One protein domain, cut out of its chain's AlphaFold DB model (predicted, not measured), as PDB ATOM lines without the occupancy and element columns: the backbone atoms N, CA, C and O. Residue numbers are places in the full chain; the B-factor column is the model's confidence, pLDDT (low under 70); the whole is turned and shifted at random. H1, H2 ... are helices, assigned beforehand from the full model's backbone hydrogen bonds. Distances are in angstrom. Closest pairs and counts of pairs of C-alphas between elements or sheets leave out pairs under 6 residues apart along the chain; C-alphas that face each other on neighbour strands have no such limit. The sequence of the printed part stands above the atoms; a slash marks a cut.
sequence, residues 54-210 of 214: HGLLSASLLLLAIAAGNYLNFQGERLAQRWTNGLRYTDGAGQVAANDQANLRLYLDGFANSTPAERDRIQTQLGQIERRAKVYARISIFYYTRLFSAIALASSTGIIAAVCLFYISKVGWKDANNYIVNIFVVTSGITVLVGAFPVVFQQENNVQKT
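AT A GLANCE: This is residues 54 to 210 of the 214 residues of an uncharacterized protein of Cyanobacteria bacterium J069 (UniProt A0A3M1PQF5). One very long helix, H3, makes the axis of a rod; H1 and H4 pack on part of it in an up-and-down three-helix bundle, each running against the one before, while H2 angles away from its far end. The printed part has 157 residues, 131 of them in six named helices, H1 to H6 in order along the chain, with no named strand; its class is all helix, and the whole is extended, with a radius of gyration of the C-alphas of 25.1 A and spans of 88 by 30 by 24 A.

HOW THE PARTS SIT: H3, residues 116 to 171, and H4, residues 178 to 195, form a hairpin; residues 150 to 168 alone touch H4, closest C-alphas Ala 154 and Thr 191, 4.4 A. H1, residues 54 to 84, touches residues 141 to 153 of H3 alone, closest C-alphas Gly 76 and Thr 145, 5.1 A. H2, residues 94 to 109, H5, residues 197 to 200, and H6, residues 203 to 208, touch no helix. Every O i to N i+4 pair is within hydrogen-bond range in H1, H2, H3, H4 and H6; H5 is too short for one.

IN THESE COORDINATES: H3 runs 82.1 A from C-alpha 116 at (-34.738, -10.569, 42.829) to C-alpha 171 at (-41.316, -20.619, -38.421); H1 spans 44.2 A.

THE WHOLE: The printed part has no cut and no long link. Residues 92 to 97, 207, 209 and 210 have pLDDT under 70.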
ATOM      1  N   HIS A  54     -53.186  -5.795 -30.364       93.38
ATOM      2  CA  HIS A  54     -51.964  -6.221 -29.674       93.38
ATOM      3  C   HIS A  54     -51.842  -5.574 -28.291       93.38
ATOM      4  O   HIS A  54     -51.558  -6.278 -27.326       93.38
ATOM      5  N   GLY A  55     -52.138  -4.275 -28.176       94.44
ATOM      6  CA  GLY A  55     -52.143  -3.566 -26.894       94.44
ATOM      7  C   GLY A  55     -53.132  -4.163 -25.889       94.44
ATOM      8  O   GLY A  55     -52.762  -4.420 -24.745       94.44
ATOM      9  N   LEU A  56     -54.359  -4.463 -26.325       95.19
ATOM     10  CA  LEU A  56     -55.375  -5.122 -25.496       95.19
ATOM     11  C   LEU A  56     -54.945  -6.526 -25.064       95.19
ATOM     12  O   LEU A  56     -55.130  -6.887 -23.902       95.19
ATOM     13  N   LEU A  57     -54.329  -7.300 -25.963       96.06
ATOM     14  CA  LEU A  57     -53.781  -8.607 -25.612       96.06
ATOM     15  C   LEU A  57     -52.693  -8.471 -24.538       96.06
ATOM     16  O   LEU A  57     -52.766  -9.152 -23.517       96.06
ATOM     17  N   SER A  58     -51.734  -7.560 -24.710       97.31
ATOM     18  CA  SER A  58     -50.671  -7.331 -23.723       97.31
ATOM     19  C   SER A  58     -51.236  -6.888 -22.375       97.31
ATOM     20  O   SER A  58     -50.837  -7.423 -21.342       97.31
ATOM     21  N   ALA A  59     -52.216  -5.980 -22.373       97.25
ATOM     22  CA  ALA A  59     -52.908  -5.558 -21.159       97.25
ATOM     23  C   ALA A  59     -53.624  -6.734 -20.474       97.25
ATOM     24  O   ALA A  59     -53.506  -6.903 -19.261       97.25
ATOM     25  N   SER A  60     -54.307  -7.592 -21.237       97.75
ATOM     26  CA  SER A  60     -54.985  -8.773 -20.689       97.75
ATOM     27  C   SER A  60     -54.009  -9.783 -20.076       97.75
ATOM     28  O   SER A  60     -54.279 -10.315 -19.002       97.75
ATOM     29  N   LEU A  61     -52.844  -9.993 -20.699       97.31
ATOM     30  CA  LEU A  61     -51.796 -10.874 -20.179       97.31
ATOM     31  C   LEU A  61     -51.179 -10.318 -18.893       97.31
ATOM     32  O   LEU A  61     -50.942 -11.076 -17.955       97.31
ATOM     33  N   LEU A  62     -50.960  -9.002 -18.823       97.62
ATOM     34  CA  LEU A  62     -50.481  -8.341 -17.608       97.62
ATOM     35  C   LEU A  62     -51.494  -8.467 -16.469       97.62
ATOM     36  O   LEU A  62     -51.121  -8.838 -15.358       97.62
ATOM     37  N   LEU A  63     -52.778  -8.221 -16.742       98.00
ATOM     38  CA  LEU A  63     -53.843  -8.394 -15.750       98.00
ATOM     39  C   LEU A  63     -53.945  -9.847 -15.278       98.00
ATOM     40  O   LEU A  63     -54.071 -10.089 -14.077       98.00
ATOM     41  N   LEU A  64     -53.834 -10.811 -16.195       97.69
ATOM     42  CA  LEU A  64     -53.822 -12.231 -15.856       97.69
ATOM     43  C   LEU A  64     -52.621 -12.587 -14.973       97.69
ATOM     44  O   LEU A  64     -52.788 -13.301 -13.988       97.69
ATOM     45  N   ALA A  65     -51.433 -12.063 -15.274       96.75
ATOM     46  CA  ALA A  65     -50.240 -12.285 -14.461       96.75
ATOM     47  C   ALA A  65     -50.367 -11.668 -13.059       96.75
ATOM     48  O   ALA A  65     -49.996 -12.309 -12.077       96.75
ATOM     49  N   ILE A  66     -50.951 -10.471 -12.943       96.62
ATOM     50  CA  ILE A  66     -51.250  -9.836 -11.648       96.62
ATOM     51  C   ILE A  66     -52.249 -10.689 -10.854       96.62
ATOM     52  O   ILE A  66     -52.028 -10.968  -9.675       96.62
ATOM     53  N   ALA A  67     -53.331 -11.139 -11.494       97.81
ATOM     54  CA  ALA A  67     -54.330 -11.997 -10.861       97.81
ATOM     55  C   ALA A  67     -53.723 -13.335 -10.401       97.81
ATOM     56  O   ALA A  67     -53.941 -13.746  -9.261       97.81
ATOM     57  N   ALA A  68     -52.908 -13.975 -11.246       96.94
ATOM     58  CA  ALA A  68     -52.193 -15.204 -10.915       96.94
ATOM     59  C   ALA A  68     -51.205 -14.997  -9.756       96.94
ATOM     60  O   ALA A  68     -51.168 -15.810  -8.836       96.94
ATOM     61  N   GLY A  69     -50.460 -13.888  -9.748       95.50
ATOM     62  CA  GLY A  69     -49.559 -13.530  -8.653       95.50
ATOM     63  C   GLY A  69     -50.293 -13.349  -7.322       95.50
ATOM     64  O   GLY A  69     -49.868 -13.897  -6.306       95.50
ATOM     65  N   ASN A  70     -51.431 -12.650  -7.320       96.12
ATOM     66  CA  ASN A  70     -52.269 -12.504  -6.125       96.12
ATOM     67  C   ASN A  70     -52.836 -13.848  -5.646       96.12
ATOM     68  O   ASN A  70     -52.833 -14.123  -4.447       96.12
ATOM     69  N   TYR A  71     -53.273 -14.703  -6.572       97.19
ATOM     70  CA  TYR A  71     -53.751 -16.045  -6.245       97.19
ATOM     71  C   TYR A  71     -52.648 -16.921  -5.630       97.19
ATOM     72  O   TYR A  71     -52.881 -17.571  -4.611       97.19
ATOM     73  N   LEU A  72     -51.443 -16.912  -6.208       96.00
ATOM     74  CA  LEU A  72     -50.289 -17.648  -5.684       96.00
ATOM     75  C   LEU A  72     -49.883 -17.146  -4.296       96.00
ATOM     76  O   LEU A  72     -49.668 -17.970  -3.410       96.00
ATOM     77  N   ASN A  73     -49.874 -15.826  -4.077       94.38
ATOM     78  CA  ASN A  73     -49.622 -15.243  -2.757       94.38
ATOM     79  C   ASN A  73     -50.655 -15.724  -1.732       94.38
ATOM     80  O   ASN A  73     -50.277 -16.216  -0.673       94.38
ATOM     81  N   PHE A  74     -51.947 -15.661  -2.067       95.31
ATOM     82  CA  PHE A  74     -53.014 -16.138  -1.187       95.31
ATOM     83  C   PHE A  74     -52.855 -17.626  -0.839       95.31
ATOM     84  O   PHE A  74     -52.987 -18.019   0.321       95.31
ATOM     85  N   GLN A  75     -52.539 -18.474  -1.821       95.69
ATOM     86  CA  GLN A  75     -52.305 -19.898  -1.562       95.69
ATOM     87  C   GLN A  75     -51.042 -20.139  -0.734       95.69
ATOM     88  O   GLN A  75     -51.052 -20.976   0.171       95.69
ATOM     89  N   GLY A  76     -49.975 -19.388  -1.007       93.56
ATOM     90  CA  GLY A  76     -48.739 -19.436  -0.241       93.56
ATOM     91  C   GLY A  76     -48.963 -19.066   1.225       93.56
ATOM     92  O   GLY A  76     -48.498 -19.791   2.099       93.56
ATOM     93  N   GLU A  77     -49.758 -18.030   1.512       92.38
ATOM     94  CA  GLU A  77     -50.107 -17.643   2.885       92.38
ATOM     95  C   GLU A  77     -50.867 -18.759   3.608       92.38
ATOM     96  O   GLU A  77     -50.546 -19.091   4.750       92.38
ATOM     97  N   ARG A  78     -51.829 -19.406   2.936       92.62
ATOM     98  CA  ARG A  78     -52.570 -20.536   3.520       92.62
ATOM     99  C   ARG A  78     -51.668 -21.733   3.802       92.62
ATOM    100  O   ARG A  78     -51.823 -22.380   4.838       92.62
ATOM    101  N   LEU A  79     -50.747 -22.049   2.893       92.50
ATOM    102  CA  LEU A  79     -49.772 -23.124   3.090       92.50
ATOM    103  C   LEU A  79     -48.814 -22.792   4.233       92.50
ATOM    104  O   LEU A  79     -48.590 -23.638   5.098       92.50
ATOM    105  N   ALA A  80     -48.319 -21.557   4.286       90.56
ATOM    106  CA  ALA A  80     -47.435 -21.104   5.345       90.56
ATOM    107  C   ALA A  80     -48.135 -21.148   6.708       90.56
ATOM    108  O   ALA A  80     -47.575 -21.684   7.656       90.56
ATOM    109  N   GLN A  81     -49.383 -20.687   6.812       89.38
ATOM    110  CA  GLN A  81     -50.172 -20.786   8.045       89.38
ATOM    111  C   GLN A  81     -50.369 -22.237   8.490       89.38
ATOM    112  O   GLN A  81     -50.201 -22.543   9.665       89.38
ATOM    113  N   ARG A  82     -50.680 -23.153   7.563       90.44
ATOM    114  CA  ARG A  82     -50.826 -24.584   7.886       90.44
ATOM    115  C   ARG A  82     -49.526 -25.191   8.393       90.44
ATOM    116  O   ARG A  82     -49.552 -25.925   9.370       90.44
ATOM    117  N   TRP A  83     -48.416 -24.882   7.729       87.25
ATOM    118  CA  TRP A  83     -47.101 -25.395   8.100       87.25
ATOM    119  C   TRP A  83     -46.598 -24.805   9.421       87.25
ATOM    120  O   TRP A  83     -45.914 -25.478  10.183       87.25
ATOM    121  N   THR A  84     -46.957 -23.554   9.702       88.12
ATOM    122  CA  THR A  84     -46.523 -22.848  10.910       88.12
ATOM    123  C   THR A  84     -47.450 -23.012  12.105       88.12
ATOM    124  O   THR A  84     -47.069 -22.654  13.219       88.12
ATOM    125  N   ASN A  85     -48.636 -23.591  11.912       85.44
ATOM    126  CA  ASN A  85     -49.564 -23.859  12.996       85.44
ATOM    127  C   ASN A  85     -48.912 -24.769  14.053       85.44
ATOM    128  O   ASN A  85     -48.430 -25.855  13.742       85.44
ATOM    129  N   GLY A  86     -48.887 -24.312  15.305       78.94
ATOM    130  CA  GLY A  86     -48.252 -25.016  16.422       78.94
ATOM    131  C   GLY A  86     -46.758 -24.726  16.618       78.94
ATOM    132  O   GLY A  86     -46.189 -25.172  17.614       78.94
ATOM    133  N   LEU A  87     -46.109 -23.946  15.744       84.50
ATOM    134  CA  LEU A  87     -44.739 -23.491  15.999       84.50
ATOM    135  C   LEU A  87     -44.714 -22.438  17.111       84.50
ATOM    136  O   LEU A  87     -45.495 -21.490  17.095       84.50
ATOM    137  N   ARG A  88     -43.736 -22.558  18.015       79.00
ATOM    138  CA  ARG A  88     -43.578 -21.805  19.275       79.00
ATOM    139  C   ARG A  88     -43.719 -20.276  19.192       79.00
ATOM    140  O   ARG A  88     -44.149 -19.660  20.158       79.00
ATOM    141  N   TYR A  89     -43.371 -19.656  18.065       80.19
ATOM    142  CA  TYR A  89     -43.320 -18.192  17.915       80.19
ATOM    143  C   TYR A  89     -44.309 -17.640  16.883       80.19
ATOM    144  O   TYR A  89     -44.087 -16.574  16.314       80.19
ATOM    145  N   THR A  90     -45.391 -18.369  16.627       83.38
ATOM    146  CA  THR A  90     -46.409 -18.006  15.631       83.38
ATOM    147  C   THR A  90     -47.728 -17.662  16.313       83.38
ATOM    148  O   THR A  90     -47.928 -17.990  17.483       83.38
ATOM    149  N   ASP A  91     -48.635 -16.981  15.609       72.69
ATOM    150  CA  ASP A  91     -49.861 -16.423  16.205       72.69
ATOM    151  C   ASP A  91     -50.813 -17.508  16.789       72.69
ATOM    152  O   ASP A  91     -51.707 -17.188  17.568       72.69
ATOM    153  N   GLY A  92     -50.586 -18.800  16.495       67.81
ATOM    154  CA  GLY A  92     -51.308 -19.951  17.066       67.81
ATOM    155  C   GLY A  92     -50.660 -20.611  18.297       67.81
ATOM    156  O   GLY A  92     -51.195 -21.585  18.821       67.81
ATOM    157  N   ALA A  93     -49.521 -20.113  18.786       66.88
ATOM    158  CA  ALA A  93     -48.713 -20.773  19.822       66.88
ATOM    159  C   ALA A  93     -49.169 -20.533  21.277       66.88
ATOM    160  O   ALA A  93     -48.403 -20.790  22.207       66.88
ATOM    161  N   GLY A  94     -50.384 -20.020  21.502       64.94
ATOM    162  CA  GLY A  94     -50.822 -19.502  22.808       64.94
ATOM    163  C   GLY A  94     -50.630 -20.467  23.989       64.94
ATOM    164  O   GLY A  94     -50.203 -20.044  25.059       64.94
ATOM    165  N   GLN A  95     -50.859 -21.769  23.787       62.62
ATOM    166  CA  GLN A  95     -50.619 -22.792  24.818       62.62
ATOM    167  C   GLN A  95     -49.131 -23.059  25.087       62.62
ATOM    168  O   GLN A  95     -48.750 -23.287  26.232       62.62
ATOM    169  N   VAL A  96     -48.279 -23.005  24.061       67.12
ATOM    170  CA  VAL A  96     -46.833 -23.244  24.206       67.12
ATOM    171  C   VAL A  96     -46.192 -22.110  25.010       67.12
ATOM    172  O   VAL A  96     -45.433 -22.368  25.940       67.12
ATOM    173  N   ALA A  97     -46.579 -20.861  24.732       69.75
ATOM    174  CA  ALA A  97     -46.073 -19.690  25.450       69.75
ATOM    175  C   ALA A  97     -46.471 -19.674  26.940       69.75
ATOM    176  O   ALA A  97     -45.666 -19.305  27.796       69.75
ATOM    177  N   ALA A  98     -47.696 -20.105  27.267       70.75
ATOM    178  CA  ALA A  98     -48.155 -20.195  28.655       70.75
ATOM    179  C   ALA A  98     -47.366 -21.249  29.456       70.75
ATOM    180  O   ALA A  98     -46.928 -20.981  30.578       70.75
ATOM    181  N   ASN A  99     -47.124 -22.417  28.854       79.06
ATOM    182  CA  ASN A  99     -46.326 -23.480  29.469       79.06
ATOM    183  C   ASN A  99     -44.863 -23.053  29.665       79.06
ATOM    184  O   ASN A  99     -44.258 -23.360  30.691       79.06
ATOM    185  N   ASP A 100     -44.306 -22.292  28.724       78.75
ATOM    186  CA  ASP A 100     -42.939 -21.780  28.809       78.75
ATOM    187  C   ASP A 100     -42.736 -20.803  29.971       78.75
ATOM    188  O   ASP A 100     -41.738 -20.903  30.684       78.75
ATOM    189  N   GLN A 101     -43.684 -19.890  30.208       78.38
ATOM    190  CA  GLN A 101     -43.604 -18.981  31.356       78.38
ATOM    191  C   GLN A 101     -43.681 -19.728  32.692       78.38
ATOM    192  O   GLN A 101     -42.960 -19.378  33.629       78.38
ATOM    193  N   ALA A 102     -44.523 -20.761  32.783       82.50
ATOM    194  CA  ALA A 102     -44.610 -21.601  33.975       82.50
ATOM    195  C   ALA A 102     -43.300 -22.373  34.215       82.50
ATOM    196  O   ALA A 102     -42.745 -22.318  35.312       82.50
ATOM    197  N   ASN A 103     -42.755 -23.006  33.174       85.31
ATOM    198  CA  ASN A 103     -41.483 -23.730  33.240       85.31
ATOM    199  C   ASN A 103     -40.310 -22.810  33.592       85.31
ATOM    200  O   ASN A 103     -39.426 -23.192  34.356       85.31
ATOM    201  N   LEU A 104     -40.312 -21.581  33.075       82.12
ATOM    202  CA  LEU A 104     -39.283 -20.602  33.390       82.12
ATOM    203  C   LEU A 104     -39.306 -20.210  34.869       82.12
ATOM    204  O   LEU A 104     -38.249 -20.102  35.484       82.12
ATOM    205  N   ARG A 105     -40.495 -20.013  35.449       81.31
ATOM    206  CA  ARG A 105     -40.628 -19.730  36.886       81.31
ATOM    207  C   ARG A 105     -40.066 -20.875  37.722       81.31
ATOM    208  O   ARG A 105     -39.234 -20.619  38.582       81.31
ATOM    209  N   LEU A 106     -40.417 -22.120  37.385       84.94
ATOM    210  CA  LEU A 106     -39.877 -23.310  38.053       84.94
ATOM    211  C   LEU A 106     -38.346 -23.391  37.953       84.94
ATOM    212  O   LEU A 106     -37.678 -23.697  38.937       84.94
ATOM    213  N   TYR A 107     -37.778 -23.074  36.785       83.25
ATOM    214  CA  TYR A 107     -36.327 -23.039  36.591       83.25
ATOM    215  C   TYR A 107     -35.658 -21.953  37.443       83.25
ATOM    216  O   TYR A 107     -34.650 -22.217  38.090       83.25
ATOM    217  N   LEU A 108     -36.232 -20.744  37.483       82.56
ATOM    218  CA  LEU A 108     -35.709 -19.624  38.273       82.56
ATOM    219  C   LEU A 108     -35.805 -19.877  39.783       82.56
ATOM    220  O   LEU A 108     -34.898 -19.494  40.521       82.56
ATOM    221  N   ASP A 109     -36.858 -20.555  40.236       83.62
ATOM    222  CA  ASP A 109     -37.029 -20.938  41.639       83.62
ATOM    223  C   ASP A 109     -36.028 -22.018  42.081       83.62
ATOM    224  O   ASP A 109     -35.649 -22.054  43.251       83.62
ATOM    225  N   GLY A 110     -35.514 -22.826  41.146       83.94
ATOM    226  CA  GLY A 110     -34.431 -23.783  41.394       83.94
ATOM    227  C   GLY A 110     -33.080 -23.142  41.745       83.94
ATOM    228  O   GLY A 110     -32.226 -23.794  42.346       83.94
ATOM    229  N   PHE A 111     -32.875 -21.855  41.438       83.00
ATOM    230  CA  PHE A 111     -31.685 -21.111  41.859       83.00
ATOM    231  C   PHE A 111     -31.912 -20.502  43.241       83.00
ATOM    232  O   PHE A 111     -32.241 -19.316  43.363       83.00
ATOM    233  N   ALA A 112     -31.692 -21.312  44.280       76.31
ATOM    234  CA  ALA A 112     -31.891 -20.959  45.691       76.31
ATOM    235  C   ALA A 112     -31.169 -19.669  46.147       76.31
ATOM    236  O   ALA A 112     -31.583 -19.056  47.124       76.31
ATOM    237  N   ASN A 113     -30.136 -19.225  45.419       83.38
ATOM    238  CA  ASN A 113     -29.322 -18.046  45.744       83.38
ATOM    239  C   ASN A 113     -29.492 -16.864  44.768       83.38
ATOM    240  O   ASN A 113     -28.703 -15.925  44.811       83.38
ATOM    241  N   SER A 114     -30.470 -16.904  43.859       83.75
ATOM    242  CA  SER A 114     -30.683 -15.810  42.898       83.75
ATOM    243  C   SER A 114     -31.350 -14.600  43.555       83.75
ATOM    244  O   SER A 114     -32.398 -14.719  44.194       83.75
ATOM    245  N   THR A 115     -30.771 -13.414  43.370       89.69
ATOM    246  CA  THR A 115     -31.369 -12.167  43.863       89.69
ATOM    247  C   THR A 115     -32.602 -11.782  43.027       89.69
ATOM    248  O   THR A 115     -32.672 -12.103  41.835       89.69
ATOM    249  N   PRO A 116     -33.578 -11.043  43.591       88.38
ATOM    250  CA  PRO A 116     -34.738 -10.569  42.829       88.38
ATOM    251  C   PRO A 116     -34.361  -9.766  41.573       88.38
ATOM    252  O   PRO A 116     -34.999  -9.913  40.533       88.38
ATOM    253  N   ALA A 117     -33.287  -8.972  41.643       89.50
ATOM    254  CA  ALA A 117     -32.792  -8.180  40.517       89.50
ATOM    255  C   ALA A 117     -32.244  -9.050  39.369       89.50
ATOM    256  O   ALA A 117     -32.460  -8.746  38.197       89.50
ATOM    257  N   GLU A 118     -31.563 -10.158  39.677       87.69
ATOM    258  CA  GLU A 118     -31.087 -11.096  38.653       87.69
ATOM    259  C   GLU A 118     -32.245 -11.815  37.962       87.69
ATOM    260  O   GLU A 118     -32.220 -11.973  36.738       87.69
ATOM    261  N   ARG A 119     -33.277 -12.202  38.726       85.62
ATOM    262  CA  ARG A 119     -34.494 -12.820  38.182       85.62
ATOM    263  C   ARG A 119     -35.213 -11.872  37.220       85.62
ATOM    264  O   ARG A 119     -35.559 -12.291  36.116       85.62
ATOM    265  N   ASP A 120     -35.375 -10.606  37.600       86.94
ATOM    266  CA  ASP A 120     -36.005  -9.580  36.758       86.94
ATOM    267  C   ASP A 120     -35.204  -9.313  35.475       86.94
ATOM    268  O   ASP A 120     -35.753  -9.275  34.367       86.94
ATOM    269  N   ARG A 121     -33.870  -9.248  35.588       89.81
ATOM    270  CA  ARG A 121     -32.983  -9.120  34.426       89.81
ATOM    271  C   ARG A 121     -33.141 -10.293  33.457       89.81
ATOM    272  O   ARG A 121     -33.247 -10.064  32.252       89.81
ATOM    273  N   ILE A 122     -33.167 -11.532  33.956       87.75
ATOM    274  CA  ILE A 122     -33.328 -12.732  33.116       87.75
ATOM    275  C   ILE A 122     -34.706 -12.740  32.446       87.75
ATOM    276  O   ILE A 122     -34.797 -12.985  31.244       87.75
ATOM    277  N   GLN A 123     -35.772 -12.424  33.185       85.88
ATOM    278  CA  GLN A 123     -37.121 -12.323  32.620       85.88
ATOM    279  C   GLN A 123     -37.194 -11.259  31.522       85.88
ATOM    280  O   GLN A 123     -37.741 -11.517  30.448       85.88
ATOM    281  N   THR A 124     -36.573 -10.101  31.746       88.50
ATOM    282  CA  THR A 124     -36.489  -9.027  30.751       88.50
ATOM    283  C   THR A 124     -35.747  -9.486  29.496       88.50
ATOM    284  O   THR A 124     -36.238  -9.294  28.382       88.50
ATOM    285  N   GLN A 125     -34.587 -10.131  29.648       89.25
ATOM    286  CA  GLN A 125     -33.808 -10.650  28.518       89.25
ATOM    287  C   GLN A 125     -34.582 -11.711  27.727       89.25
ATOM    288  O   GLN A 125     -34.605 -11.670  26.496       89.25
ATOM    289  N   LEU A 126     -35.272 -12.620  28.412       86.06
ATOM    290  CA  LEU A 126     -36.082 -13.650  27.766       86.06
ATOM    291  C   LEU A 126     -37.289 -13.067  27.038       86.06
ATOM    292  O   LEU A 126     -37.544 -13.448  25.898       86.06
ATOM    293  N   GLY A 127     -37.974 -12.090  27.634       84.06
ATOM    294  CA  GLY A 127     -39.057 -11.373  26.964       84.06
ATOM    295  C   GLY A 127     -38.577 -10.658  25.696       84.06
ATOM    296  O   GLY A 127     -39.259 -10.670  24.669       84.06
ATOM    297  N   GLN A 128     -37.368 -10.087  25.722       87.38
ATOM    298  CA  GLN A 128     -36.752  -9.500  24.530       87.38
ATOM    299  C   GLN A 128     -36.434 -10.554  23.461       87.38
ATOM    300  O   GLN A 128     -36.731 -10.323  22.286       87.38
ATOM    301  N   ILE A 129     -35.866 -11.703  23.845       86.19
ATOM    302  CA  ILE A 129     -35.574 -12.815  22.927       86.19
ATOM    303  C   ILE A 129     -36.866 -13.336  22.288       86.19
ATOM    304  O   ILE A 129     -36.932 -13.470  21.067       86.19
ATOM    305  N   GLU A 130     -37.914 -13.564  23.079       85.50
ATOM    306  CA  GLU A 130     -39.206 -14.044  22.587       85.50
ATOM    307  C   GLU A 130     -39.834 -13.052  21.602       85.50
ATOM    308  O   GLU A 130     -40.284 -13.434  20.518       85.50
ATOM    309  N   ARG A 131     -39.829 -11.755  21.939       84.06
ATOM    310  CA  ARG A 131     -40.349 -10.710  21.049       84.06
ATOM    311  C   ARG A 131     -39.594 -10.683  19.722       84.06
ATOM    312  O   ARG A 131     -40.228 -10.579  18.673       84.06
ATOM    313  N   ARG A 132     -38.262 -10.802  19.755       85.25
ATOM    314  CA  ARG A 132     -37.436 -10.884  18.540       85.25
ATOM    315  C   ARG A 132     -37.779 -12.134  17.735       85.25
ATOM    316  O   ARG A 132     -38.037 -12.017  16.542       85.25
ATOM    317  N   ALA A 133     -37.867 -13.296  18.378       86.50
ATOM    318  CA  ALA A 133     -38.204 -14.558  17.723       86.50
ATOM    319  C   ALA A 133     -39.569 -14.507  17.011       86.50
ATOM    320  O   ALA A 133     -39.677 -14.952  15.870       86.50
ATOM    321  N   LYS A 134     -40.591 -13.893  17.627       86.56
ATOM    322  CA  LYS A 134     -41.912 -13.685  16.999       86.56
ATOM    323  C   LYS A 134     -41.836 -12.790  15.764       86.56
ATOM    324  O   LYS A 134     -42.425 -13.104  14.730       86.56
ATOM    325  N   VAL A 135     -41.099 -11.682  15.857       86.19
ATOM    326  CA  VAL A 135     -40.887 -10.785  14.712       86.19
ATOM    327  C   VAL A 135     -40.172 -11.528  13.582       86.19
ATOM    328  O   VAL A 135     -40.618 -11.453  12.440       86.19
ATOM    329  N   TYR A 136     -39.133 -12.303  13.896       85.38
ATOM    330  CA  TYR A 136     -38.422 -13.118  12.914       85.38
ATOM    331  C   TYR A 136     -39.316 -14.153  12.248       85.38
ATOM    332  O   TYR A 136     -39.362 -14.197  11.024       85.38
ATOM    333  N   ALA A 137     -40.078 -14.924  13.024       87.12
ATOM    334  CA  ALA A 137     -41.005 -15.908  12.478       87.12
ATOM    335  C   ALA A 137     -41.992 -15.257  11.495       87.12
ATOM    336  O   ALA A 137     -42.175 -15.750  10.382       87.12
ATOM    337  N   ARG A 138     -42.563 -14.101  11.859       87.38
ATOM    338  CA  ARG A 138     -43.482 -13.349  10.992       87.38
ATOM    339  C   ARG A 138     -42.810 -12.866   9.704       87.38
ATOM    340  O   ARG A 138     -43.381 -13.034   8.627       87.38
ATOM    341  N   ILE A 139     -41.614 -12.280   9.801       86.94
ATOM    342  CA  ILE A 139     -40.859 -11.799   8.633       86.94
ATOM    343  C   ILE A 139     -40.498 -12.969   7.713       86.94
ATOM    344  O   ILE A 139     -40.699 -12.869   6.504       86.94
ATOM    345  N   SER A 140     -40.027 -14.088   8.266       86.44
ATOM    346  CA  SER A 140     -39.682 -15.283   7.496       86.44
ATOM    347  C   SER A 140     -40.893 -15.851   6.757       86.44
ATOM    348  O   SER A 140     -40.802 -16.090   5.556       86.44
ATOM    349  N   ILE A 141     -42.042 -16.008   7.425       88.38
ATOM    350  CA  ILE A 141     -43.285 -16.488   6.793       88.38
ATOM    351  C   ILE A 141     -43.652 -15.621   5.588       88.38
ATOM    352  O   ILE A 141     -43.882 -16.132   4.489       88.38
ATOM    353  N   PHE A 142     -43.672 -14.306   5.786       88.88
ATOM    354  CA  PHE A 142     -43.984 -13.347   4.735       88.88
ATOM    355  C   PHE A 142     -42.996 -13.435   3.566       88.88
ATOM    356  O   PHE A 142     -43.397 -13.456   2.400       88.88
ATOM    357  N   TYR A 143     -41.705 -13.529   3.878       87.00
ATOM    358  CA  TYR A 143     -40.636 -13.605   2.896       87.00
ATOM    359  C   TYR A 143     -40.728 -14.860   2.030       87.00
ATOM    360  O   TYR A 143     -40.800 -14.763   0.804       87.00
ATOM    361  N   TYR A 144     -40.781 -16.034   2.661       87.81
ATOM    362  CA  TYR A 144     -40.837 -17.310   1.952       87.81
ATOM    363  C   TYR A 144     -42.104 -17.431   1.108       87.81
ATOM    364  O   TYR A 144     -42.041 -17.929  -0.013       87.81
ATOM    365  N   THR A 145     -43.231 -16.913   1.598       91.19
ATOM    366  CA  THR A 145     -44.495 -16.900   0.848       91.19
ATOM    367  C   THR A 145     -44.391 -16.074  -0.436       91.19
ATOM    368  O   THR A 145     -44.799 -16.525  -1.511       91.19
ATOM    369  N   ARG A 146     -43.806 -14.874  -0.350       90.75
ATOM    370  CA  ARG A 146     -43.610 -14.007  -1.521       90.75
ATOM    371  C   ARG A 146     -42.575 -14.568  -2.485       90.75
ATOM    372  O   ARG A 146     -42.797 -14.530  -3.692       90.75
ATOM    373  N   LEU A 147     -41.478 -15.113  -1.962       90.75
ATOM    374  CA  LEU A 147     -40.432 -15.726  -2.773       90.75
ATOM    375  C   LEU A 147     -40.969 -16.941  -3.539       90.75
ATOM    376  O   LEU A 147     -40.749 -17.046  -4.742       90.75
ATOM    377  N   PHE A 148     -41.732 -17.811  -2.872       91.88
ATOM    378  CA  PHE A 148     -42.407 -18.940  -3.512       91.88
ATOM    379  C   PHE A 148     -43.313 -18.479  -4.659       91.88
ATOM    380  O   PHE A 148     -43.217 -18.996  -5.772       91.88
ATOM    381  N   SER A 149     -44.147 -17.466  -4.413       93.75
ATOM    382  CA  SER A 149     -45.079 -16.941  -5.416       93.75
ATOM    383  C   SER A 149     -44.353 -16.315  -6.609       93.75
ATOM    384  O   SER A 149     -44.746 -16.543  -7.752       93.75
ATOM    385  N   ALA A 150     -43.262 -15.584  -6.360       93.56
ATOM    386  CA  ALA A 150     -42.422 -15.015  -7.410       93.56
ATOM    387  C   ALA A 150     -41.762 -16.108  -8.266       93.56
ATOM    388  O   ALA A 150     -41.856 -16.061  -9.490       93.56
ATOM    389  N   ILE A 151     -41.162 -17.128  -7.642       93.88
ATOM    390  CA  ILE A 151     -40.529 -18.250  -8.355       93.88
ATOM    391  C   ILE A 151     -41.564 -19.026  -9.176       93.88
ATOM    392  O   ILE A 151     -41.312 -19.332 -10.343       93.88
ATOM    393  N   ALA A 152     -42.732 -19.323  -8.604       95.81
ATOM    394  CA  ALA A 152     -43.800 -20.044  -9.293       95.81
ATOM    395  C   ALA A 152     -44.336 -19.254 -10.500       95.81
ATOM    396  O   ALA A 152     -44.506 -19.810 -11.591       95.81
ATOM    397  N   LEU A 153     -44.548 -17.943 -10.337       96.69
ATOM    398  CA  LEU A 153     -45.005 -17.084 -11.425       96.69
ATOM    399  C   LEU A 153     -43.932 -16.953 -12.514       96.69
ATOM    400  O   LEU A 153     -44.233 -17.217 -13.673       96.69
ATOM    401  N   ALA A 154     -42.683 -16.651 -12.150       96.69
ATOM    402  CA  ALA A 154     -41.578 -16.533 -13.103       96.69
ATOM    403  C   ALA A 154     -41.328 -17.844 -13.867       96.69
ATOM    404  O   ALA A 154     -41.119 -17.826 -15.078       96.69
ATOM    405  N   SER A 155     -41.408 -18.993 -13.191       97.25
ATOM    406  CA  SER A 155     -41.239 -20.304 -13.834       97.25
ATOM    407  C   SER A 155     -42.365 -20.593 -14.824       97.25
ATOM    408  O   SER A 155     -42.107 -21.024 -15.946       97.25
ATOM    409  N   SER A 156     -43.619 -20.325 -14.444       97.31
ATOM    410  CA  SER A 156     -44.765 -20.580 -15.325       97.31
ATOM    411  C   SER A 156     -44.769 -19.661 -16.552       97.31
ATOM    412  O   SER A 156     -44.943 -20.146 -17.672       97.31
ATOM    413  N   THR A 157     -44.485 -18.365 -16.392       97.31
ATOM    414  CA  THR A 157     -44.346 -17.443 -17.532       97.31
ATOM    415  C   THR A 157     -43.113 -17.751 -18.377       97.31
ATOM    416  O   THR A 157     -43.180 -17.629 -19.598       97.31
ATOM    417  N   GLY A 158     -42.024 -18.217 -17.760       98.12
ATOM    418  CA  GLY A 158     -40.813 -18.644 -18.455       98.12
ATOM    419  C   GLY A 158     -41.046 -19.859 -19.354       98.12
ATOM    420  O   GLY A 158     -40.587 -19.872 -20.494       98.12
ATOM    421  N   ILE A 159     -41.825 -20.844 -18.892       98.44
ATOM    422  CA  ILE A 159     -42.225 -22.001 -19.710       98.44
ATOM    423  C   ILE A 159     -43.065 -21.546 -20.910       98.44
ATOM    424  O   ILE A 159     -42.796 -21.965 -22.035       98.44
ATOM    425  N   ILE A 160     -44.046 -20.662 -20.697       98.00
ATOM    426  CA  ILE A 160     -44.874 -20.123 -21.789       98.00
ATOM    427  C   ILE A 160     -43.995 -19.386 -22.809       98.00
ATOM    428  O   ILE A 160     -44.100 -19.644 -24.009       98.00
ATOM    429  N   ALA A 161     -43.084 -18.529 -22.340       98.31
ATOM    430  CA  ALA A 161     -42.143 -17.814 -23.194       98.31
ATOM    431  C   ALA A 161     -41.257 -18.779 -23.999       98.31
ATOM    432  O   ALA A 161     -41.103 -18.601 -25.206       98.31
ATOM    433  N   ALA A 162     -40.728 -19.832 -23.372       98.50
ATOM    434  CA  ALA A 162     -39.902 -20.833 -24.042       98.50
ATOM    435  C   ALA A 162     -40.667 -21.580 -25.149       98.50
ATOM    436  O   ALA A 162     -40.133 -21.768 -26.243       98.50
ATOM    437  N   VAL A 163     -41.932 -21.948 -24.909       98.50
ATOM    438  CA  VAL A 163     -42.791 -22.589 -25.921       98.50
ATOM    439  C   VAL A 163     -43.059 -21.645 -27.096       98.50
ATOM    440  O   VAL A 163     -42.943 -22.054 -28.255       98.50
ATOM    441  N   CYS A 164     -43.375 -20.375 -26.825       98.31
ATOM    442  CA  CYS A 164     -43.561 -19.383 -27.883       98.31
ATOM    443  C   CYS A 164     -42.271 -19.161 -28.683       98.31
ATOM    444  O   CYS A 164     -42.321 -19.137 -29.912       98.31
ATOM    445  N   LEU A 165     -41.123 -19.053 -28.008       98.38
ATOM    446  CA  LEU A 165     -39.822 -18.891 -28.654       98.38
ATOM    447  C   LEU A 165     -39.501 -20.079 -29.560       98.38
ATOM    448  O   LEU A 165     -39.125 -19.871 -30.706       98.38
ATOM    449  N   PHE A 166     -39.718 -21.309 -29.088       98.44
ATOM    450  CA  PHE A 166     -39.527 -22.514 -29.896       98.44
ATOM    451  C   PHE A 166     -40.352 -22.474 -31.191       98.44
ATOM    452  O   PHE A 166     -39.836 -22.765 -32.274       98.44
ATOM    453  N   TYR A 167     -41.620 -22.057 -31.105       98.38
ATOM    454  CA  TYR A 167     -42.479 -21.903 -32.281       98.38
ATOM    455  C   TYR A 167     -41.968 -20.813 -33.239       98.38
ATOM    456  O   TYR A 167     -41.876 -21.048 -34.447       98.38
ATOM    457  N   ILE A 168     -41.591 -19.645 -32.707       98.19
ATOM    458  CA  ILE A 168     -41.029 -18.529 -33.488       98.19
ATOM    459  C   ILE A 168     -39.729 -18.954 -34.179       98.19
ATOM    460  O   ILE A 168     -39.538 -18.648 -35.353       98.19
ATOM    461  N   SER A 169     -38.857 -19.701 -33.500       98.12
ATOM    462  CA  SER A 169     -37.604 -20.206 -34.069       98.12
ATOM    463  C   SER A 169     -37.830 -21.189 -35.215       98.12
ATOM    464  O   SER A 169     -37.059 -21.178 -36.171       98.12
ATOM    465  N   LYS A 170     -38.881 -22.018 -35.149       98.19
ATOM    466  CA  LYS A 170     -39.204 -22.975 -36.217       98.19
ATOM    467  C   LYS A 170     -39.760 -22.291 -37.470       98.19
ATOM    468  O   LYS A 170     -39.412 -22.688 -38.576       98.19
ATOM    469  N   VAL A 171     -40.654 -21.317 -37.299       98.19
ATOM    470  CA  VAL A 171     -41.316 -20.619 -38.421       98.19
ATOM    471  C   VAL A 171     -40.442 -19.492 -38.981       98.19
ATOM    472  O   VAL A 171     -40.499 -19.200 -40.168       98.19
ATOM    473  N   GLY A 172     -39.602 -18.889 -38.141       97.81
ATOM    474  CA  GLY A 172     -38.859 -17.674 -38.445       97.81
ATOM    475  C   GLY A 172     -39.599 -16.424 -37.966       97.81
ATOM    476  O   GLY A 172     -40.824 -16.343 -37.990       97.81
ATOM    477  N   TRP A 173     -38.844 -15.411 -37.539       97.12
ATOM    478  CA  TRP A 173     -39.390 -14.182 -36.948       97.12
ATOM    479  C   TRP A 173     -40.278 -13.364 -37.891       97.12
ATOM    480  O   TRP A 173     -41.172 -12.670 -37.418       97.12
ATOM    481  N   LYS A 174     -40.026 -13.424 -39.205       97.31
ATOM    482  CA  LYS A 174     -40.777 -12.656 -40.212       97.31
ATOM    483  C   LYS A 174     -42.151 -13.258 -40.504       97.31
ATOM    484  O   LYS A 174     -43.097 -12.511 -40.715       97.31
ATOM    485  N   ASP A 175     -42.240 -14.585 -40.481       98.25
ATOM    486  CA  ASP A 175     -43.442 -15.331 -40.869       98.25
ATOM    487  C   ASP A 175     -44.252 -15.812 -39.651       98.25
ATOM    488  O   ASP A 175     -45.360 -16.336 -39.783       98.25
ATOM    489  N   ALA A 176     -43.720 -15.634 -38.437       97.38
ATOM    490  CA  ALA A 176     -44.414 -15.965 -37.203       97.38
ATOM    491  C   ALA A 176     -45.644 -15.069 -36.983       97.38
ATOM    492  O   ALA A 176     -45.656 -13.874 -37.266       97.38
ATOM    493  N   ASN A 177     -46.690 -15.646 -36.391       97.06
ATOM    494  CA  ASN A 177     -47.888 -14.900 -36.032       97.06
ATOM    495  C   ASN A 177     -47.556 -13.801 -34.999       97.06
ATOM    496  O   ASN A 177     -47.103 -14.105 -33.892       97.06
ATOM    497  N   ASN A 178     -47.866 -12.542 -35.332       96.19
ATOM    498  CA  ASN A 178     -47.641 -11.368 -34.479       96.19
ATOM    499  C   ASN A 178     -48.222 -11.510 -33.059       96.19
ATOM    500  O   ASN A 178     -47.680 -10.946 -32.111       96.19
ATOM    501  N   TYR A 179     -49.304 -12.275 -32.872       96.94
ATOM    502  CA  TYR A 179     -49.850 -12.541 -31.538       96.94
ATOM    503  C   TYR A 179     -48.929 -13.425 -30.690       96.94
ATOM    504  O   TYR A 179     -48.755 -13.145 -29.507       96.94
ATOM    505  N   ILE A 180     -48.302 -14.448 -31.280       97.56
ATOM    506  CA  ILE A 180     -47.364 -15.338 -30.575       97.56
ATOM    507  C   ILE A 180     -46.100 -14.567 -30.193       97.56
ATOM    508  O   ILE A 180     -45.630 -14.683 -29.063       97.56
ATOM    509  N   VAL A 181     -45.596 -13.728 -31.104       97.81
ATOM    510  CA  VAL A 181     -44.467 -12.829 -30.827       97.81
ATOM    511  C   VAL A 181     -44.799 -11.888 -29.667       97.81
ATOM    512  O   VAL A 181     -44.002 -11.751 -28.743       97.81
ATOM    513  N   ASN A 182     -45.996 -11.296 -29.654       97.62
ATOM    514  CA  ASN A 182     -46.421 -10.428 -28.556       97.62
ATOM    515  C   ASN A 182     -46.510 -11.178 -27.213       97.62
ATOM    516  O   ASN A 182     -45.994 -10.697 -26.206       97.62
ATOM    517  N   ILE A 183     -47.109 -12.377 -27.193       97.94
ATOM    518  CA  ILE A 183     -47.174 -13.217 -25.983       97.94
ATOM    519  C   ILE A 183     -45.763 -13.518 -25.472       97.94
ATOM    520  O   ILE A 183     -45.509 -13.353 -24.279       97.94
ATOM    521  N   PHE A 184     -44.842 -13.906 -26.357       98.38
ATOM    522  CA  PHE A 184     -43.443 -14.163 -26.012       98.38
ATOM    523  C   PHE A 184     -42.780 -12.948 -25.352       98.38
ATOM    524  O   PHE A 184     -42.194 -13.078 -24.277       98.38
ATOM    525  N   VAL A 185     -42.898 -11.765 -25.963       98.06
ATOM    526  CA  VAL A 185     -42.276 -10.535 -25.449       98.06
ATOM    527  C   VAL A 185     -42.834 -10.176 -24.071       98.06
ATOM    528  O   VAL A 185     -42.066  -9.938 -23.137       98.06
ATOM    529  N   VAL A 186     -44.160 -10.195 -23.913       98.06
ATOM    530  CA  VAL A 186     -44.816  -9.842 -22.644       98.06
ATOM    531  C   VAL A 186     -44.472 -10.846 -21.541       98.06
ATOM    532  O   VAL A 186     -44.069 -10.444 -20.450       98.06
ATOM    533  N   THR A 187     -44.579 -12.150 -21.810       97.88
ATOM    534  CA  THR A 187     -44.284 -13.198 -20.812       97.88
ATOM    535  C   THR A 187     -42.806 -13.242 -20.427       97.88
ATOM    536  O   THR A 187     -42.496 -13.434 -19.250       97.88
ATOM    537  N   SER A 188     -41.891 -12.978 -21.363       98.12
ATOM    538  CA  SER A 188     -40.459 -12.832 -21.063       98.12
ATOM    539  C   SER A 188     -40.197 -11.628 -20.159       98.12
ATOM    540  O   SER A 188     -39.494 -11.754 -19.158       98.12
ATOM    541  N   GLY A 189     -40.818 -10.480 -20.454       97.69
ATOM    542  CA  GLY A 189     -40.721  -9.281 -19.617       97.69
ATOM    543  C   GLY A 189     -41.229  -9.515 -18.192       97.69
ATOM    544  O   GLY A 189     -40.549  -9.154 -17.234       97.69
ATOM    545  N   ILE A 190     -42.376 -10.188 -18.041       96.81
ATOM    546  CA  ILE A 190     -42.916 -10.577 -16.726       96.81
ATOM    547  C   ILE A 190     -41.945 -11.512 -15.997       96.81
ATOM    548  O   ILE A 190     -41.653 -11.290 -14.825       96.81
ATOM    549  N   THR A 191     -41.412 -12.523 -16.688       97.38
ATOM    550  CA  THR A 191     -40.466 -13.490 -16.111       97.38
ATOM    551  C   THR A 191     -39.231 -12.793 -15.550       97.38
ATOM    552  O   THR A 191     -38.851 -13.045 -14.408       97.38
ATOM    553  N   VAL A 192     -38.633 -11.881 -16.323       97.00
ATOM    554  CA  VAL A 192     -37.460 -11.106 -15.895       97.00
ATOM    555  C   VAL A 192     -37.812 -10.190 -14.725       97.00
ATOM    556  O   VAL A 192     -37.098 -10.183 -13.728       97.00
ATOM    557  N   LEU A 193     -38.923  -9.453 -14.814       94.94
ATOM    558  CA  LEU A 193     -39.345  -8.521 -13.769       94.94
ATOM    559  C   LEU A 193     -39.580  -9.231 -12.428       94.94
ATOM    560  O   LEU A 193     -39.086  -8.786 -11.394       94.94
ATOM    561  N   VAL A 194     -40.323 -10.339 -12.445       93.88
ATOM    562  CA  VAL A 194     -40.657 -11.105 -11.237       93.88
ATOM    563  C   VAL A 194     -39.433 -11.863 -10.718       93.88
ATOM    564  O   VAL A 194     -39.189 -11.875  -9.513       93.88
ATOM    565  N   GLY A 195     -38.630 -12.451 -11.608       92.00
ATOM    566  CA  GLY A 195     -37.417 -13.185 -11.240       92.00
ATOM    567  C   GLY A 195     -36.312 -12.295 -10.666       92.00
ATOM    568  O   GLY A 195     -35.593 -12.719  -9.766       92.00
ATOM    569  N   ALA A 196     -36.201 -11.047 -11.126       92.38
ATOM    570  CA  ALA A 196     -35.223 -10.087 -10.613       92.38
ATOM    571  C   ALA A 196     -35.627  -9.467  -9.265       92.38
ATOM    572  O   ALA A 196     -34.794  -8.838  -8.608       92.38
ATOM    573  N   PHE A 197     -36.879  -9.640  -8.830       86.50
ATOM    574  CA  PHE A 197     -37.409  -9.000  -7.627       86.50
ATOM    575  C   PHE A 197     -36.541  -9.246  -6.374       86.50
ATOM    576  O   PHE A 197     -36.159  -8.264  -5.734       86.50
ATOM    577  N   PRO A 198     -36.124 -10.483  -6.026       83.56
ATOM    578  CA  PRO A 198     -35.321 -10.709  -4.819       83.56
ATOM    579  C   PRO A 198     -33.966  -9.985  -4.839       83.56
ATOM    580  O   PRO A 198     -33.514  -9.462  -3.817       83.56
ATOM    581  N   VAL A 199     -33.349  -9.912  -6.024       85.56
ATOM    582  CA  VAL A 199     -32.036  -9.292  -6.246       85.56
ATOM    583  C   VAL A 199     -32.123  -7.772  -6.139       85.56
ATOM    584  O   VAL A 199     -31.318  -7.160  -5.437       85.56
ATOM    585  N   VAL A 200     -33.123  -7.156  -6.781       86.00
ATOM    586  CA  VAL A 200     -33.312  -5.692  -6.773       86.00
ATOM    587  C   VAL A 200     -33.510  -5.170  -5.352       86.00
ATOM    588  O   VAL A 200     -32.943  -4.144  -4.983       86.00
ATOM    589  N   PHE A 201     -34.263  -5.900  -4.530       82.94
ATOM    590  CA  PHE A 201     -34.503  -5.514  -3.139       82.94
ATOM    591  C   PHE A 201     -33.395  -5.959  -2.175       82.94
ATOM    592  O   PHE A 201     -33.558  -5.791  -0.965       82.94
ATOM    593  N   GLN A 202     -32.282  -6.501  -2.694       83.00
ATOM    594  CA  GLN A 202     -31.111  -6.957  -1.936       83.00
ATOM    595  C   GLN A 202     -31.495  -7.724  -0.672       83.00
ATOM    596  O   GLN A 202     -30.985  -7.471   0.424       83.00
ATOM    597  N   GLN A 203     -32.466  -8.619  -0.809       71.25
ATOM    598  CA  GLN A 203     -33.130  -9.199   0.347       71.25
ATOM    599  C   GLN A 203     -32.149  -9.961   1.249       71.25
ATOM    600  O   GLN A 203     -32.224  -9.851   2.470       71.25
ATOM    601  N   GLU A 204     -31.160 -10.624   0.651       72.69
ATOM    602  CA  GLU A 204     -30.070 -11.300   1.360       72.69
ATOM    603  C   GLU A 204     -29.204 -10.327   2.175       72.69
ATOM    604  O   GLU A 204     -28.940 -10.569   3.353       72.69
ATOM    605  N   ASN A 205     -28.832  -9.180   1.595       78.50
ATOM    606  CA  ASN A 205     -28.020  -8.172   2.282       78.50
ATOM    607  C   ASN A 205     -28.768  -7.546   3.464       78.50
ATOM    608  O   ASN A 205     -28.161  -7.253   4.493       78.50
ATOM    609  N   ASN A 206     -30.078  -7.333   3.325       73.00
ATOM    610  CA  ASN A 206     -30.896  -6.743   4.385       73.00
ATOM    611  C   ASN A 206     -31.026  -7.683   5.589       73.00
ATOM    612  O   ASN A 206     -30.988  -7.224   6.731       73.00
ATOM    613  N   VAL A 207     -31.112  -8.996   5.356       67.75
ATOM    614  CA  VAL A 207     -31.092  -9.983   6.445       67.75
ATOM    615  C   VAL A 207     -29.724  -9.988   7.132       67.75
ATOM    616  O   VAL A 207     -29.669  -9.875   8.351       67.75
ATOM    617  N   GLN A 208     -28.624 -10.022   6.375       72.62
ATOM    618  CA  GLN A 208     -27.270 -10.106   6.943       72.62
ATOM    619  C   GLN A 208     -26.837  -8.852   7.721       72.62
ATOM    620  O   GLN A 208     -26.125  -8.962   8.714       72.62
ATOM    621  N   LYS A 209     -27.257  -7.653   7.296       68.25
ATOM    622  CA  LYS A 209     -26.852  -6.378   7.923       68.25
ATOM    623  C   LYS A 209     -27.664  -5.992   9.158       68.25
ATOM    624  O   LYS A 209     -27.356  -4.977   9.782       68.25
ATOM    625  N   THR A 210     -28.708  -6.740   9.510       60.59
ATOM    626  CA  THR A 210     -29.516  -6.393  10.684       60.59
ATOM    627  C   THR A 210     -28.723  -6.750  11.956       60.59
ATOM    628  O   THR A 210     -28.419  -7.924  12.158       60.59
TER     629      THR A 210